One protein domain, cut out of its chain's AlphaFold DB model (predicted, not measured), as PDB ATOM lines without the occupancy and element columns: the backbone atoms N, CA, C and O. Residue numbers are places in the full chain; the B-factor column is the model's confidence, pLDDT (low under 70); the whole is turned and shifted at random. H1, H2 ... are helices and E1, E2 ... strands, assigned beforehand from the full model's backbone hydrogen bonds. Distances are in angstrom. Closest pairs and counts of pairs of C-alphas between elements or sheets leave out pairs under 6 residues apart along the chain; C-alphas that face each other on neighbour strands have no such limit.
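AT A GLANCE: This is residues 4 to 112 of the 112 residues of an uncharacterized protein of Crenarchaeota archaeon (UniProt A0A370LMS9). A small body with one long, thin arm: the body is a three-stranded sheet, E1, E7 and E4, with H1 and H2 over one face and H3 packed on H2, while the chain leaves the sheet after E4, runs out to the hairpin E5 and E6, and folds back into E7. A second, short hairpin, E2 and E3, sits at the body's edge by the first residue of E1, and residues 88 to 93 stick out at the arm's far end. The 109 printed residues hold three named helices and seven named strands in the order E1 H1 H2 E2 E3 H3 E4 E5 E6 E7; the class is mixed, helices and strands, and the sheet's order E1, E7, E4 is antiparallel throughout. The whole is only just loose, close to extended, with a radius of gyration of the C-alphas of 19.3 A, and the arm makes most of the length in spans of 67 by 33 by 19 A.

IN THESE COORDINATES: E1, residues 4 to 10, begins at C-alpha 4 (132.116, 108.634, 117.813) and is 19.2 A long. H1 is residues 12 to 18, and H2, residues 22 to 33, is 16.2 A long. E2 is residues 41 to 44, and E3 is residues 47 to 50. H3, residues 58 to 68, is 15.3 A long, and E4, residues 72 to 77, is 16.7 A. E5 is residues 85 to 89, and E6, residues 92 to 96, begins at C-alpha 92 (161.205, 129.426, 157.176). E7, residues 104 to 111, is 23.2 A long and ends at C-alpha 111 (126.044, 106.678, 118.288).

HOW THE PARTS SIT: E7 is the inner strand, antiparallel to E1 at 156 degrees, with N 6 and O 108 2.9 A apart, and to E4 at 161 degrees, with N 74 and O 107 2.9 A apart. H1 and H2 are on the same face: H1 has a height over the sheet of 10.1 A and runs along E7, at 5 degrees on the local plane; H2, at 10.0 A, runs across it, at 88 degrees. H2 and H3 touch at a shallow tilt of 17 degrees, opposite ways, closest at the C-alphas of Leu 30 and Leu 66, 5.8 A. H3 only grazes the sheet with residues 61 to 66. In the hairpin E2 and E3, N 42 and O 49 are 2.9 A apart; in the hairpin E5 and E6, N 94 and O 87 are 2.8 A apart. Every O i to N i+4 pair is within hydrogen-bond range in H2 and H3, and 2 of 3 are in H1.

THE WHOLE: The two C-alphas farthest apart, those of Pro 57 and Asn 90, are 67.1 A from each other. The printed part has no cut, and no link is long. The mean pLDDT of the printed part is 82.4; residues 54 to 55, 78 to 87, 89 and 95 to 103 are under 70.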
ATOM      1  N   LEU A   4     131.192 107.522 117.988       92.38
ATOM      2  CA  LEU A   4     132.116 108.634 117.813       92.38
ATOM      3  C   LEU A   4     132.316 109.345 119.146       92.38
ATOM      4  O   LEU A   4     131.350 109.663 119.840       92.38
ATOM      5  N   VAL A   5     133.578 109.618 119.476       93.75
ATOM      6  CA  VAL A   5     133.968 110.302 120.709       93.75
ATOM      7  C   VAL A   5     134.586 111.646 120.363       93.75
ATOM      8  O   VAL A   5     135.538 111.720 119.584       93.75
ATOM      9  N   PHE A   6     134.053 112.694 120.976       94.06
ATOM     10  CA  PHE A   6     134.536 114.059 120.846       94.06
ATOM     11  C   PHE A   6     134.816 114.658 122.213       94.06
ATOM     12  O   PHE A   6     134.341 114.183 123.241       94.06
ATOM     13  N   PHE A   7     135.568 115.742 122.208       92.50
ATOM     14  CA  PHE A   7     135.958 116.463 123.396       92.50
ATOM     15  C   PHE A   7     135.822 117.966 123.171       92.50
ATOM     16  O   PHE A   7     135.978 118.471 122.055       92.50
ATOM     17  N   MET A   8     135.535 118.674 124.258       91.75
ATOM     18  CA  MET A   8     135.434 120.129 124.292       91.75
ATOM     19  C   MET A   8     136.080 120.678 125.555       91.75
ATOM     20  O   MET A   8     135.727 120.259 126.656       91.75
ATOM     21  N   ASP A   9     136.940 121.680 125.421       89.31
ATOM     22  CA  ASP A   9     137.613 122.282 126.575       89.31
ATOM     23  C   ASP A   9     136.664 123.198 127.343       89.31
ATOM     24  O   ASP A   9     136.278 124.264 126.871       89.31
ATOM     25  N   VAL A  10     136.260 122.810 128.540       88.25
ATOM     26  CA  VAL A  10     135.357 123.586 129.395       88.25
ATOM     27  C   VAL A  10     136.080 124.001 130.669       88.25
ATOM     28  O   VAL A  10     137.110 123.443 131.026       88.25
ATOM     29  N   SER A  11     135.561 125.002 131.380       86.06
ATOM     30  CA  SER A  11     136.062 125.298 132.727       86.06
ATOM     31  C   SER A  11     135.243 124.537 133.773       86.06
ATOM     32  O   SER A  11     134.033 124.369 133.579       86.06
ATOM     33  N   PRO A  12     135.823 124.171 134.928       84.06
ATOM     34  CA  PRO A  12     135.051 123.547 136.001       84.06
ATOM     35  C   PRO A  12     133.919 124.452 136.501       84.06
ATOM     36  O   PRO A  12     132.818 123.991 136.781       84.06
ATOM     37  N   ASN A  13     134.156 125.768 136.537       84.31
ATOM     38  CA  ASN A  13     133.136 126.753 136.899       84.31
ATOM     39  C   ASN A  13     131.963 126.777 135.914       84.31
ATOM     40  O   ASN A  13     130.831 127.021 136.323       84.31
ATOM     41  N   TRP A  14     132.227 126.559 134.622       89.62
ATOM     42  CA  TRP A  14     131.166 126.417 133.630       89.62
ATOM     43  C   TRP A  14     130.365 125.138 133.885       89.62
ATOM     44  O   TRP A  14     129.140 125.202 133.939       89.62
ATOM     45  N   TRP A  15     131.039 124.012 134.142       90.44
ATOM     46  CA  TRP A  15     130.379 122.735 134.427       90.44
ATOM     47  C   TRP A  15     129.453 122.805 135.643       90.44
ATOM     48  O   TRP A  15     128.316 122.353 135.570       90.44
ATOM     49  N   LEU A  16     129.894 123.442 136.735       86.44
ATOM     50  CA  LEU A  16     129.069 123.626 137.936       86.44
ATOM     51  C   LEU A  16     127.757 124.375 137.666       86.44
ATOM     52  O   LEU A  16     126.797 124.167 138.397       86.44
ATOM     53  N   LYS A  17     127.716 125.237 136.645       88.12
ATOM     54  CA  LYS A  17     126.495 125.938 136.224       88.12
ATOM     55  C   LYS A  17     125.677 125.122 135.228       88.12
ATOM     56  O   LYS A  17     124.458 125.178 135.261       88.12
ATOM     57  N   ALA A  18     126.350 124.405 134.330       90.81
ATOM     58  CA  ALA A  18     125.714 123.692 133.229       90.81
ATOM     59  C   ALA A  18     125.105 122.347 133.642       90.81
ATOM     60  O   ALA A  18     124.106 121.938 133.066       90.81
ATOM     61  N   ARG A  19     125.692 121.656 134.628       87.81
ATOM     62  CA  ARG A  19     125.297 120.288 135.012       87.81
ATOM     63  C   ARG A  19     123.851 120.165 135.504       87.81
ATOM     64  O   ARG A  19     123.276 119.090 135.400       87.81
ATOM     65  N   ASP A  20     123.300 121.250 136.049       90.81
ATOM     66  CA  ASP A  20     121.956 121.288 136.632       90.81
ATOM     67  C   ASP A  20     120.911 121.852 135.636       90.81
ATOM     68  O   ASP A  20     119.716 121.839 135.924       90.81
ATOM     69  N   ASP A  21     121.341 122.319 134.453       94.19
ATOM     70  CA  ASP A  21     120.483 122.843 133.380       94.19
ATOM     71  C   ASP A  21     120.787 122.133 132.049       94.19
ATOM     72  O   ASP A  21     121.657 122.525 131.263       94.19
ATOM     73  N   GLU A  22     120.026 121.071 131.783       91.19
ATOM     74  CA  GLU A  22     120.191 120.239 130.589       91.19
ATOM     75  C   GLU A  22     119.941 121.018 129.285       91.19
ATOM     76  O   GLU A  22     120.611 120.774 128.276       91.19
ATOM     77  N   THR A  23     119.017 121.984 129.292       92.81
ATOM     78  CA  THR A  23     118.705 122.794 128.103       92.81
ATOM     79  C   THR A  23     119.882 123.698 127.760       92.81
ATOM     80  O   THR A  23     120.306 123.767 126.600       92.81
ATOM     81  N   PHE A  24     120.443 124.360 128.773       93.62
ATOM     82  CA  PHE A  24     121.642 125.176 128.627       93.62
ATOM     83  C   PHE A  24     122.832 124.342 128.140       93.62
ATOM     84  O   PHE A  24     123.521 124.750 127.200       93.62
ATOM     85  N   LEU A  25     123.047 123.159 128.726       94.25
ATOM     86  CA  LEU A  25     124.134 122.260 128.345       94.25
ATOM     87  C   LEU A  25     124.015 121.819 126.882       94.25
ATOM     88  O   LEU A  25     124.978 121.967 126.127       94.25
ATOM     89  N   LYS A  26     122.843 121.330 126.456       93.25
ATOM     90  CA  LYS A  26     122.616 120.880 125.070       93.25
ATOM     91  C   LYS A  26     122.839 122.001 124.064       93.25
ATOM     92  O   LYS A  26     123.526 121.802 123.060       93.25
ATOM     93  N   LYS A  27     122.319 123.197 124.356       93.75
ATOM     94  CA  LYS A  27     122.535 124.380 123.517       93.75
ATOM     95  C   LYS A  27     124.021 124.722 123.404       93.75
ATOM     96  O   LYS A  27     124.511 124.930 122.296       93.75
ATOM     97  N   TYR A  28     124.740 124.730 124.525       93.62
ATOM     98  CA  TYR A  28     126.174 125.014 124.538       93.62
ATOM     99  C   TYR A  28     126.973 123.986 123.733       93.62
ATOM    100  O   TYR A  28     127.820 124.371 122.931       93.62
ATOM    101  N   VAL A  29     126.690 122.691 123.911       94.25
ATOM    102  CA  VAL A  29     127.343 121.614 123.153       94.25
ATOM    103  C   VAL A  29     127.123 121.805 121.655       94.25
ATOM    104  O   VAL A  29     128.090 121.784 120.899       94.25
ATOM    105  N   LEU A  30     125.888 122.061 121.217       93.81
ATOM    106  CA  LEU A  30     125.580 122.272 119.801       93.81
ATOM    107  C   LEU A  30     126.314 123.488 119.211       93.81
ATOM    108  O   LEU A  30     126.864 123.404 118.111       93.81
ATOM    109  N   GLU A  31     126.316 124.620 119.917       92.38
ATOM    110  CA  GLU A  31     127.000 125.841 119.471       92.38
ATOM    111  C   GLU A  31     128.514 125.644 119.410       92.38
ATOM    112  O   GLU A  31     129.179 126.081 118.466       92.38
ATOM    113  N   LYS A  32     129.065 124.957 120.411       91.88
ATOM    114  CA  LYS A  32     130.493 124.710 120.511       91.88
ATOM    115  C   LYS A  32     130.973 123.675 119.506       91.88
ATOM    116  O   LYS A  32     132.012 123.897 118.902       91.88
ATOM    117  N   PHE A  33     130.199 122.630 119.223       91.69
ATOM    118  CA  PHE A  33     130.548 121.633 118.205       91.69
ATOM    119  C   PHE A  33     130.691 122.241 116.805       91.69
ATOM    120  O   PHE A  33     131.401 121.718 115.962       91.69
ATOM    121  N   GLN A  34     130.057 123.380 116.528       87.56
ATOM    122  CA  GLN A  34     130.235 124.060 115.242       87.56
ATOM    123  C   GLN A  34     131.552 124.840 115.148       87.56
ATOM    124  O   GLN A  34     131.969 125.196 114.049       87.56
ATOM    125  N   ARG A  35     132.188 125.146 116.284       86.94
ATOM    126  CA  ARG A  35     133.333 126.063 116.362       86.94
ATOM    127  C   ARG A  35     134.591 125.381 116.873       86.94
ATOM    128  O   ARG A  35     135.646 125.511 116.260       86.94
ATOM    129  N   ASP A  36     134.477 124.671 117.988       87.50
ATOM    130  CA  ASP A  36     135.584 124.205 118.808       87.50
ATOM    131  C   ASP A  36     135.312 122.826 119.430       87.50
ATOM    132  O   ASP A  36     134.722 122.698 120.504       87.50
ATOM    133  N   TYR A  37     135.729 121.784 118.714       90.88
ATOM    134  CA  TYR A  37     135.678 120.384 119.130       90.88
ATOM    135  C   TYR A  37     136.939 119.657 118.655       90.88
ATOM    136  O   TYR A  37     137.633 120.117 117.743       90.88
ATOM    137  N   TYR A  38     137.236 118.506 119.250       91.31
ATOM    138  CA  TYR A  38     138.278 117.607 118.759       91.31
ATOM    139  C   TYR A  38     137.918 116.140 119.024       91.31
ATOM    140  O   TYR A  38     137.188 115.855 119.971       91.31
ATOM    141  N   PRO A  39     138.425 115.200 118.212       92.00
ATOM    142  CA  PRO A  39     139.245 115.424 117.016       92.00
ATOM    143  C   PRO A  39     138.431 115.982 115.830       92.00
ATOM    144  O   PRO A  39     137.237 115.719 115.714       92.00
ATOM    145  N   ARG A  40     139.083 116.755 114.944       89.94
ATOM    146  CA  ARG A  40     138.490 117.214 113.667       89.94
ATOM    147  C   ARG A  40     138.464 116.115 112.614       89.94
ATOM    148  O   ARG A  40     137.535 116.036 111.824       89.94
ATOM    149  N   VAL A  41     139.463 115.238 112.645       90.06
ATOM    150  CA  VAL A  41     139.546 114.073 111.767       90.06
ATOM    151  C   VAL A  41     139.092 112.844 112.538       90.06
ATOM    152  O   VAL A  41     139.689 112.488 113.556       90.06
ATOM    153  N   ILE A  42     138.055 112.181 112.040       90.31
ATOM    154  CA  ILE A  42     137.543 110.926 112.592       90.31
ATOM    155  C   ILE A  42     137.892 109.757 111.670       90.31
ATOM    156  O   ILE A  42     138.095 109.925 110.471       90.31
ATOM    157  N   MET A  43     137.965 108.555 112.235       84.75
ATOM    158  CA  MET A  43     138.113 107.316 111.473       84.75
ATOM    159  C   MET A  43     136.752 106.627 111.382       84.75
ATOM    160  O   MET A  43     136.199 106.223 112.405       84.75
ATOM    161  N   GLN A  44     136.227 106.450 110.176       81.19
ATOM    162  CA  GLN A  44     134.984 105.723 109.930       81.19
ATOM    163  C   GLN A  44     135.227 104.659 108.865       81.19
ATOM    164  O   GLN A  44     135.777 104.962 107.820       81.19
ATOM    165  N   ASN A  45     134.867 103.399 109.123       80.38
ATOM    166  CA  ASN A  45     135.025 102.303 108.149       80.38
ATOM    167  C   ASN A  45     136.424 102.190 107.498       80.38
ATOM    168  O   ASN A  45     136.543 101.760 106.356       80.38
ATOM    169  N   ARG A  46     137.492 102.506 108.251       82.56
ATOM    170  CA  ARG A  46     138.904 102.568 107.795       82.56
ATOM    171  C   ARG A  46     139.247 103.764 106.895       82.56
ATOM    172  O   ARG A  46     140.379 103.850 106.428       82.56
ATOM    173  N   GLU A  47     138.327 104.699 106.722       84.88
ATOM    174  CA  GLU A  47     138.541 105.975 106.046       84.88
ATOM    175  C   GLU A  47     138.738 107.094 107.071       84.88
ATOM    176  O   GLU A  47     138.117 107.111 108.137       84.88
ATOM    177  N   LYS A  48     139.637 108.030 106.758       87.25
ATOM    178  CA  LYS A  48     139.831 109.252 107.541       87.25
ATOM    179  C   LYS A  48     138.933 110.332 106.964       87.25
ATOM    180  O   LYS A  48     139.085 110.685 105.800       87.25
ATOM    181  N   ILE A  49     138.039 110.858 107.787       87.62
ATOM    182  CA  ILE A  49     137.098 111.904 107.405       87.62
ATOM    183  C   ILE A  49     137.467 113.161 108.178       87.62
ATOM    184  O   ILE A  49     137.407 113.166 109.409       87.62
ATOM    185  N   ASP A  50     137.847 114.215 107.462       88.31
ATOM    186  CA  ASP A  50     138.015 115.548 108.038       88.31
ATOM    187  C   ASP A  50     136.652 116.238 108.133       88.31
ATOM    188  O   ASP A  50     136.011 116.514 107.121       88.31
ATOM    189  N   LEU A  51     136.176 116.498 109.345       86.06
ATOM    190  CA  LEU A  51     134.870 117.107 109.567       86.06
ATOM    191  C   LEU A  51     134.828 118.591 109.170       86.06
ATOM    192  O   LEU A  51     133.739 119.119 108.959       86.06
ATOM    193  N   ASP A  52     135.950 119.295 109.064       81.75
ATOM    194  CA  ASP A  52     135.957 120.705 108.665       81.75
ATOM    195  C   ASP A  52     136.051 120.891 107.147       81.75
ATOM    196  O   ASP A  52     135.420 121.813 106.628       81.75
ATOM    197  N   GLU A  53     136.752 120.001 106.442       74.88
ATOM    198  CA  GLU A  53     136.925 120.088 104.982       74.88
ATOM    199  C   GLU A  53     135.928 119.247 104.172       74.88
ATOM    200  O   GLU A  53     135.707 119.528 102.994       74.88
ATOM    201  N   SER A  54     135.331 118.203 104.753       61.47
ATOM    202  CA  SER A  54     134.534 117.263 103.961       61.47
ATOM    203  C   SER A  54     133.088 117.715 103.723       61.47
ATOM    204  O   SER A  54     132.332 117.976 104.657       61.47
ATOM    205  N   ASP A  55     132.649 117.629 102.462       64.50
ATOM    206  CA  ASP A  55     131.235 117.535 102.035       64.50
ATOM    207  C   ASP A  55     130.560 116.224 102.521       64.50
ATOM    208  O   ASP A  55     129.525 115.791 102.007       64.50
ATOM    209  N   HIS A  56     131.149 115.531 103.503       71.88
ATOM    210  CA  HIS A  56     130.677 114.234 103.956       71.88
ATOM    211  C   HIS A  56     129.411 114.402 104.818       71.88
ATOM    212  O   HIS A  56     129.406 115.186 105.775       71.88
ATOM    213  N   PRO A  57     128.339 113.622 104.571       84.62
ATOM    214  CA  PRO A  57     127.052 113.793 105.254       84.62
ATOM    215  C   PRO A  57     127.126 113.550 106.768       84.62
ATOM    216  O   PRO A  57     126.225 113.948 107.508       84.62
ATOM    217  N   ILE A  58     128.208 112.933 107.252       87.38
ATOM    218  CA  ILE A  58     128.374 112.576 108.660       87.38
ATOM    219  C   ILE A  58     128.350 113.777 109.602       87.38
ATOM    220  O   ILE A  58     127.753 113.683 110.670       87.38
ATOM    221  N   LYS A  59     128.918 114.928 109.213       87.44
ATOM    222  CA  LYS A  59     128.848 116.133 110.054       87.44
ATOM    223  C   LYS A  59     127.409 116.613 110.209       87.44
ATOM    224  O   LYS A  59     127.018 117.029 111.295       87.44
ATOM    225  N   GLY A  60     126.610 116.505 109.147       88.38
ATOM    226  CA  GLY A  60     125.178 116.800 109.184       88.38
ATOM    227  C   GLY A  60     124.420 115.872 110.132       88.38
ATOM    228  O   GLY A  60     123.639 116.359 110.948       88.38
ATOM    229  N   ILE A  61     124.709 114.567 110.078       90.12
ATOM    230  CA  ILE A  61     124.115 113.558 110.973       90.12
ATOM    231  C   ILE A  61     124.478 113.857 112.433       90.12
ATOM    232  O   ILE A  61     123.587 113.984 113.269       90.12
ATOM    233  N   ILE A  62     125.762 114.097 112.722       91.75
ATOM    234  CA  ILE A  62     126.232 114.472 114.063       91.75
ATOM    235  C   ILE A  62     125.501 115.724 114.569       91.75
ATOM    236  O   ILE A  62     124.996 115.748 115.689       91.75
ATOM    237  N   LEU A  63     125.404 116.773 113.747       91.56
ATOM    238  CA  LEU A  63     124.709 118.006 114.125       91.56
ATOM    239  C   LEU A  63     123.208 117.791 114.347       91.56
ATOM    240  O   LEU A  63     122.614 118.483 115.177       91.56
ATOM    241  N   GLN A  64     122.583 116.870 113.616       92.19
ATOM    242  CA  GLN A  64     121.183 116.513 113.813       92.19
ATOM    243  C   GLN A  64     120.980 115.779 115.143       92.19
ATOM    244  O   GLN A  64     120.083 116.158 115.896       92.19
ATOM    245  N   ASP A  65     121.840 114.819 115.480       92.81
ATOM    246  CA  ASP A  65     121.779 114.121 116.770       92.81
ATOM    247  C   ASP A  65     122.024 115.069 117.945       92.81
ATOM    248  O   ASP A  65     121.281 115.042 118.929       92.81
ATOM    249  N   LEU A  66     122.981 115.992 117.819       92.75
ATOM    250  CA  LEU A  66     123.205 117.035 118.825       92.75
ATOM    251  C   LEU A  66     121.988 117.958 118.992       92.75
ATOM    252  O   LEU A  66     121.658 118.328 120.119       92.75
ATOM    253  N   LYS A  67     121.286 118.303 117.901       92.44
ATOM    254  CA  LYS A  67     120.038 119.091 117.954       92.44
ATOM    255  C   LYS A  67     118.899 118.340 118.637       92.44
ATOM    256  O   LYS A  67     118.124 118.961 119.360       92.44
ATOM    257  N   LEU A  68     118.791 117.036 118.399       92.25
ATOM    258  CA  LEU A  68     117.787 116.176 119.031       92.25
ATOM    259  C   LEU A  68     118.139 115.852 120.493       92.25
ATOM    260  O   LEU A  68     117.272 115.444 121.260       92.25
ATOM    261  N   GLY A  69     119.392 116.082 120.899       90.44
ATOM    262  CA  GLY A  69     119.893 115.741 122.227       90.44
ATOM    263  C   GLY A  69     120.274 114.266 122.372       90.44
ATOM    264  O   GLY A  69     120.367 113.783 123.498       90.44
ATOM    265  N   ASN A  70     120.496 113.565 121.257       91.88
ATOM    266  CA  ASN A  70     120.855 112.148 121.194       91.88
ATOM    267  C   ASN A  70     122.368 111.958 121.361       91.88
ATOM    268  O   ASN A  70     123.067 111.517 120.452       91.88
ATOM    269  N   PHE A  71     122.900 112.329 122.520       93.69
ATOM    270  CA  PHE A  71     124.311 112.133 122.833       93.69
ATOM    271  C   PHE A  71     124.505 111.919 124.329       93.69
ATOM    272  O   PHE A  71     123.720 112.389 125.153       93.69
ATOM    273  N   GLN A  72     125.574 111.218 124.682       94.44
ATOM    274  CA  GLN A  72     126.018 111.098 126.066       94.44
ATOM    275  C   GLN A  72     127.173 112.059 126.308       94.44
ATOM    276  O   GLN A  72     127.945 112.357 125.395       94.44
ATOM    277  N   TYR A  73     127.300 112.540 127.539       94.19
ATOM    278  CA  TYR A  73     128.382 113.433 127.920       94.19
ATOM    279  C   TYR A  73     128.941 113.085 129.293       94.19
ATOM    280  O   TYR A  73     128.223 112.611 130.172       94.19
ATOM    281  N   GLU A  74     130.229 113.344 129.474       93.94
ATOM    282  CA  GLU A  74     130.940 113.118 130.727       93.94
ATOM    283  C   GLU A  74     131.927 114.260 130.968       93.94
ATOM    284  O   GLU A  74     132.682 114.652 130.077       93.94
ATOM    285  N   PHE A  75     131.908 114.828 132.172       91.88
ATOM    286  CA  PHE A  75     132.861 115.861 132.557       91.88
ATOM    287  C   PHE A  75     134.140 115.229 133.100       91.88
ATOM    288  O   PHE A  75     134.112 114.498 134.088       91.88
ATOM    289  N   LEU A  76     135.263 115.567 132.474       89.12
ATOM    290  CA  LEU A  76     136.597 115.095 132.808       89.12
ATOM    291  C   LEU A  76     137.411 116.260 133.396       89.12
ATOM    292  O   LEU A  76     137.897 117.112 132.644       89.12
ATOM    293  N   PRO A  77     137.555 116.350 134.729       80.44
ATOM    294  CA  PRO A  77     138.506 117.275 135.332       80.44
ATOM    295  C   PRO A  77     139.934 116.770 135.067       80.44
ATOM    296  O   PRO A  77     140.270 115.661 135.474       80.44
ATOM    297  N   GLU A  78     140.783 117.556 134.400       65.81
ATOM    298  CA  GLU A  78     142.208 117.229 134.285       65.81
ATOM    299  C   GLU A  78     142.970 117.857 135.459       65.81
ATOM    300  O   GLU A  78     142.980 119.076 135.653       65.81
ATOM    301  N   ASP A  79     143.634 117.022 136.256       56.75
ATOM    302  CA  ASP A  79     144.584 117.494 137.257       56.75
ATOM    303  C   ASP A  79     145.903 117.874 136.575       56.75
ATOM    304  O   ASP A  79     146.710 117.022 136.204       56.75
ATOM    305  N   GLU A  80     146.154 119.175 136.428       45.62
ATOM    306  CA  GLU A  80     147.479 119.668 136.059       45.62
ATOM    307  C   GLU A  80     148.381 119.644 137.309       45.62
ATOM    308  O   GLU A  80     148.174 120.391 138.273       45.62
ATOM    309  N   ASN A  81     149.374 118.750 137.329       48.06
ATOM    310  CA  ASN A  81     150.394 118.710 138.378       48.06
ATOM    311  C   ASN A  81     151.433 119.814 138.131       48.06
ATOM    312  O   ASN A  81     152.275 119.690 137.242       48.06
ATOM    313  N   LEU A  82     151.431 120.868 138.950       51.78
ATOM    314  CA  LEU A  82     152.514 121.856 138.995       51.78
ATOM    315  C   LEU A  82     153.361 121.665 140.255       51.78
ATOM    316  O   LEU A  82     152.837 121.449 141.346       51.78
ATOM    317  N   LYS A  83     154.687 121.766 140.090       50.03
ATOM    318  CA  LYS A  83     155.649 121.783 141.200       50.03
ATOM    319  C   LYS A  83     155.286 122.908 142.171       50.03
ATOM    320  O   LYS A  83     155.078 124.045 141.753       50.03
ATOM    321  N   GLU A  84     155.234 122.578 143.458       55.00
ATOM    322  CA  GLU A  84     154.967 123.522 144.540       55.00
ATOM    323  C   GLU A  84     155.927 124.717 144.466       55.00
ATOM    324  O   GLU A  84     157.148 124.555 144.440       55.00
ATOM    325  N   SER A  85     155.384 125.936 144.447       59.78
ATOM    326  CA  SER A  85     156.196 127.133 144.662       59.78
ATOM    327  C   SER A  85     156.390 127.340 146.161       59.78
ATOM    328  O   SER A  85     155.411 127.434 146.909       59.78
ATOM    329  N   TYR A  86     157.644 127.447 146.595       63.81
ATOM    330  CA  TYR A  86     157.989 127.774 147.974       63.81
ATOM    331  C   TYR A  86     158.545 129.197 148.080       63.81
ATOM    332  O   TYR A  86     159.233 129.692 147.187       63.81
ATOM    333  N   LEU A  87     158.252 129.859 149.196       63.91
ATOM    334  CA  LEU A  87     158.806 131.159 149.563       63.91
ATOM    335  C   LEU A  87     159.678 130.982 150.809       63.91
ATOM    336  O   LEU A  87     159.204 130.468 151.821       63.91
ATOM    337  N   ILE A  88     160.931 131.439 150.769       70.31
ATOM    338  CA  ILE A  88     161.789 131.493 151.961       70.31
ATOM    339  C   ILE A  88     161.666 132.885 152.575       70.31
ATOM    340  O   ILE A  88     162.036 133.879 151.950       70.31
ATOM    341  N   LYS A  89     161.170 132.962 153.812       68.81
ATOM    342  CA  LYS A  89     161.129 134.209 154.586       68.81
ATOM    343  C   LYS A  89     161.618 133.938 156.004       68.81
ATOM    344  O   LYS A  89     161.127 133.030 156.665       68.81
ATOM    345  N   ASN A  90     162.602 134.710 156.468       75.75
ATOM    346  CA  ASN A  90     163.214 134.569 157.799       75.75
ATOM    347  C   ASN A  90     163.663 133.127 158.127       75.75
ATOM    348  O   ASN A  90     163.421 132.631 159.224       75.75
ATOM    349  N   GLY A  91     164.253 132.426 157.152       77.38
ATOM    350  CA  GLY A  91     164.719 131.043 157.320       77.38
ATOM    351  C   GLY A  91     163.614 129.981 157.389       77.38
ATOM    352  O   GLY A  91     163.923 128.805 157.549       77.38
ATOM    353  N   LYS A  92     162.336 130.359 157.246       78.44
ATOM    354  CA  LYS A  92     161.205 129.426 157.176       78.44
ATOM    355  C   LYS A  92     160.726 129.281 155.736       78.44
ATOM    356  O   LYS A  92     160.578 130.272 155.016       78.44
ATOM    357  N   ILE A  93     160.496 128.035 155.330       75.81
ATOM    358  CA  ILE A  93     159.934 127.681 154.026       75.81
ATOM    359  C   ILE A  93     158.410 127.725 154.155       75.81
ATOM    360  O   ILE A  93     157.830 127.009 154.969       75.81
ATOM    361  N   HIS A  94     157.767 128.576 153.362       71.12
ATOM    362  CA  HIS A  94     156.317 128.648 153.233       71.12
ATOM    363  C   HIS A  94     155.913 128.054 151.886       71.12
ATOM    364  O   HIS A  94     156.263 128.594 150.836       71.12
ATOM    365  N   PHE A  95     155.175 126.948 151.916       68.06
ATOM    366  CA  PHE A  95     154.562 126.373 150.724       68.06
ATOM    367  C   PHE A  95     153.313 127.183 150.379       68.06
ATOM    368  O   PHE A  95     152.386 127.265 151.185       68.06
ATOM    369  N   ASN A  96     153.298 127.799 149.198       61.72
ATOM    370  CA  ASN A  96     152.122 128.492 148.689       61.72
ATOM    371  C   ASN A  96     151.451 127.606 147.633       61.72
ATOM    372  O   ASN A  96     151.991 127.482 146.530       61.72
ATOM    373  N   PRO A  97     150.276 127.014 147.914       56.19
ATOM    374  CA  PRO A  97     149.485 126.377 146.874       56.19
ATOM    375  C   PRO A  97     148.935 127.472 145.950       56.19
ATOM    376  O   PRO A  97     148.011 128.208 146.302       56.19
ATOM    377  N   ILE A  98     149.524 127.622 144.762       55.94
ATOM    378  CA  ILE A  98     148.956 128.477 143.715       55.94
ATOM    379  C   ILE A  98     147.597 127.880 143.318       55.94
ATOM    380  O   ILE A  98     147.468 126.672 143.125       55.94
ATOM    381  N   ARG A  99     146.561 128.725 143.210       52.00
ATOM    382  CA  ARG A  99     145.225 128.313 142.753       52.00
ATOM    383  C   ARG A  99     145.336 127.676 141.360       52.00
ATOM    384  O   ARG A  99     145.677 128.367 140.402       52.00
ATOM    385  N   LYS A 100     145.040 126.373 141.278       55.66
ATOM    386  CA  LYS A 100     145.024 125.565 140.049       55.66
ATOM    387  C   LYS A 100     144.175 126.236 138.960       55.66
ATOM    388  O   LYS A 100     143.013 126.565 139.205       55.66
ATOM    389  N   LYS A 101     144.703 126.357 137.740       52.38
ATOM    390  CA  LYS A 101     143.858 126.339 136.538       52.38
ATOM    391  C   LYS A 101     143.664 124.868 136.191       52.38
ATOM    392  O   LYS A 101     144.545 124.239 135.635       52.38
ATOM    393  N   ILE A 102     142.545 124.303 136.621       57.78
ATOM    394  CA  ILE A 102     142.136 122.958 136.215       57.78
ATOM    395  C   ILE A 102     141.684 123.098 134.761       57.78
ATOM    396  O   ILE A 102     140.664 123.749 134.505       57.78
ATOM    397  N   ASN A 103     142.450 122.553 133.816       67.00
ATOM    398  CA  ASN A 103     141.893 122.286 132.497       67.00
ATOM    399  C   ASN A 103     140.820 121.215 132.690       67.00
ATOM    400  O   ASN A 103     140.974 120.289 133.482       67.00
ATOM    401  N   SER A 104     139.675 121.376 132.050       83.25
ATOM    402  CA  SER A 104     138.643 120.354 132.106       83.25
ATOM    403  C   SER A 104     138.031 120.182 130.743       83.25
ATOM    404  O   SER A 104     138.039 121.088 129.912       83.25
ATOM    405  N   ARG A 105     137.534 118.983 130.497       90.38
ATOM    406  CA  ARG A 105     137.027 118.598 129.196       90.38
ATOM    407  C   ARG A 105     135.649 118.013 129.363       90.38
ATOM    408  O   ARG A 105     135.345 117.374 130.364       90.38
ATOM    409  N   LEU A 106     134.811 118.251 128.377       92.75
ATOM    410  CA  LEU A 106     133.552 117.558 128.228       92.75
ATOM    411  C   LEU A 106     133.766 116.508 127.148       92.75
ATOM    412  O   LEU A 106     134.004 116.861 125.995       92.75
ATOM    413  N   LEU A 107     133.731 115.242 127.540       94.00
ATOM    414  CA  LEU A 107     133.677 114.118 126.622       94.00
ATOM    415  C   LEU A 107     132.244 114.003 126.108       94.00
ATOM    416  O   LEU A 107     131.298 114.073 126.889       94.00
ATOM    417  N   LEU A 108     132.090 113.817 124.804       94.75
ATOM    418  CA  LEU A 108     130.823 113.599 124.120       94.75
ATOM    419  C   LEU A 108     130.884 112.269 123.372       94.75
ATOM    420  O   LEU A 108     131.854 112.017 122.660       94.75
ATOM    421  N   LYS A 109     129.849 111.438 123.508       95.12
ATOM    422  CA  LYS A 109     129.690 110.180 122.764       95.12
ATOM    423  C   LYS A 109     128.423 110.238 121.930       95.12
ATOM    424  O   LYS A 109     127.350 110.545 122.455       95.12
ATOM    425  N   ILE A 110     128.555 109.929 120.648       93.19
ATOM    426  CA  ILE A 110     127.462 109.954 119.673       93.19
ATOM    427  C   ILE A 110     127.424 108.593 118.985       93.19
ATOM    428  O   ILE A 110     128.458 108.102 118.531       93.19
ATOM    429  N   GLN A 111     126.248 107.970 118.943       91.00
ATOM    430  CA  GLN A 111     126.044 106.678 118.288       91.00
ATOM    431  C   GLN A 111     125.499 106.907 116.882       91.00
ATOM    432  O   GLN A 111     124.456 107.536 116.739       91.00
ATOM    433  N   ILE A 112     126.201 106.385 115.874       82.06
ATOM    434  CA  ILE A 112     125.849 106.512 114.449       82.06
ATOM    435  C   ILE A 112     125.768 105.128 113.794       82.06
ATOM    436  O   ILE A 112     126.474 104.186 114.241       82.06
TER     437      ILE A 112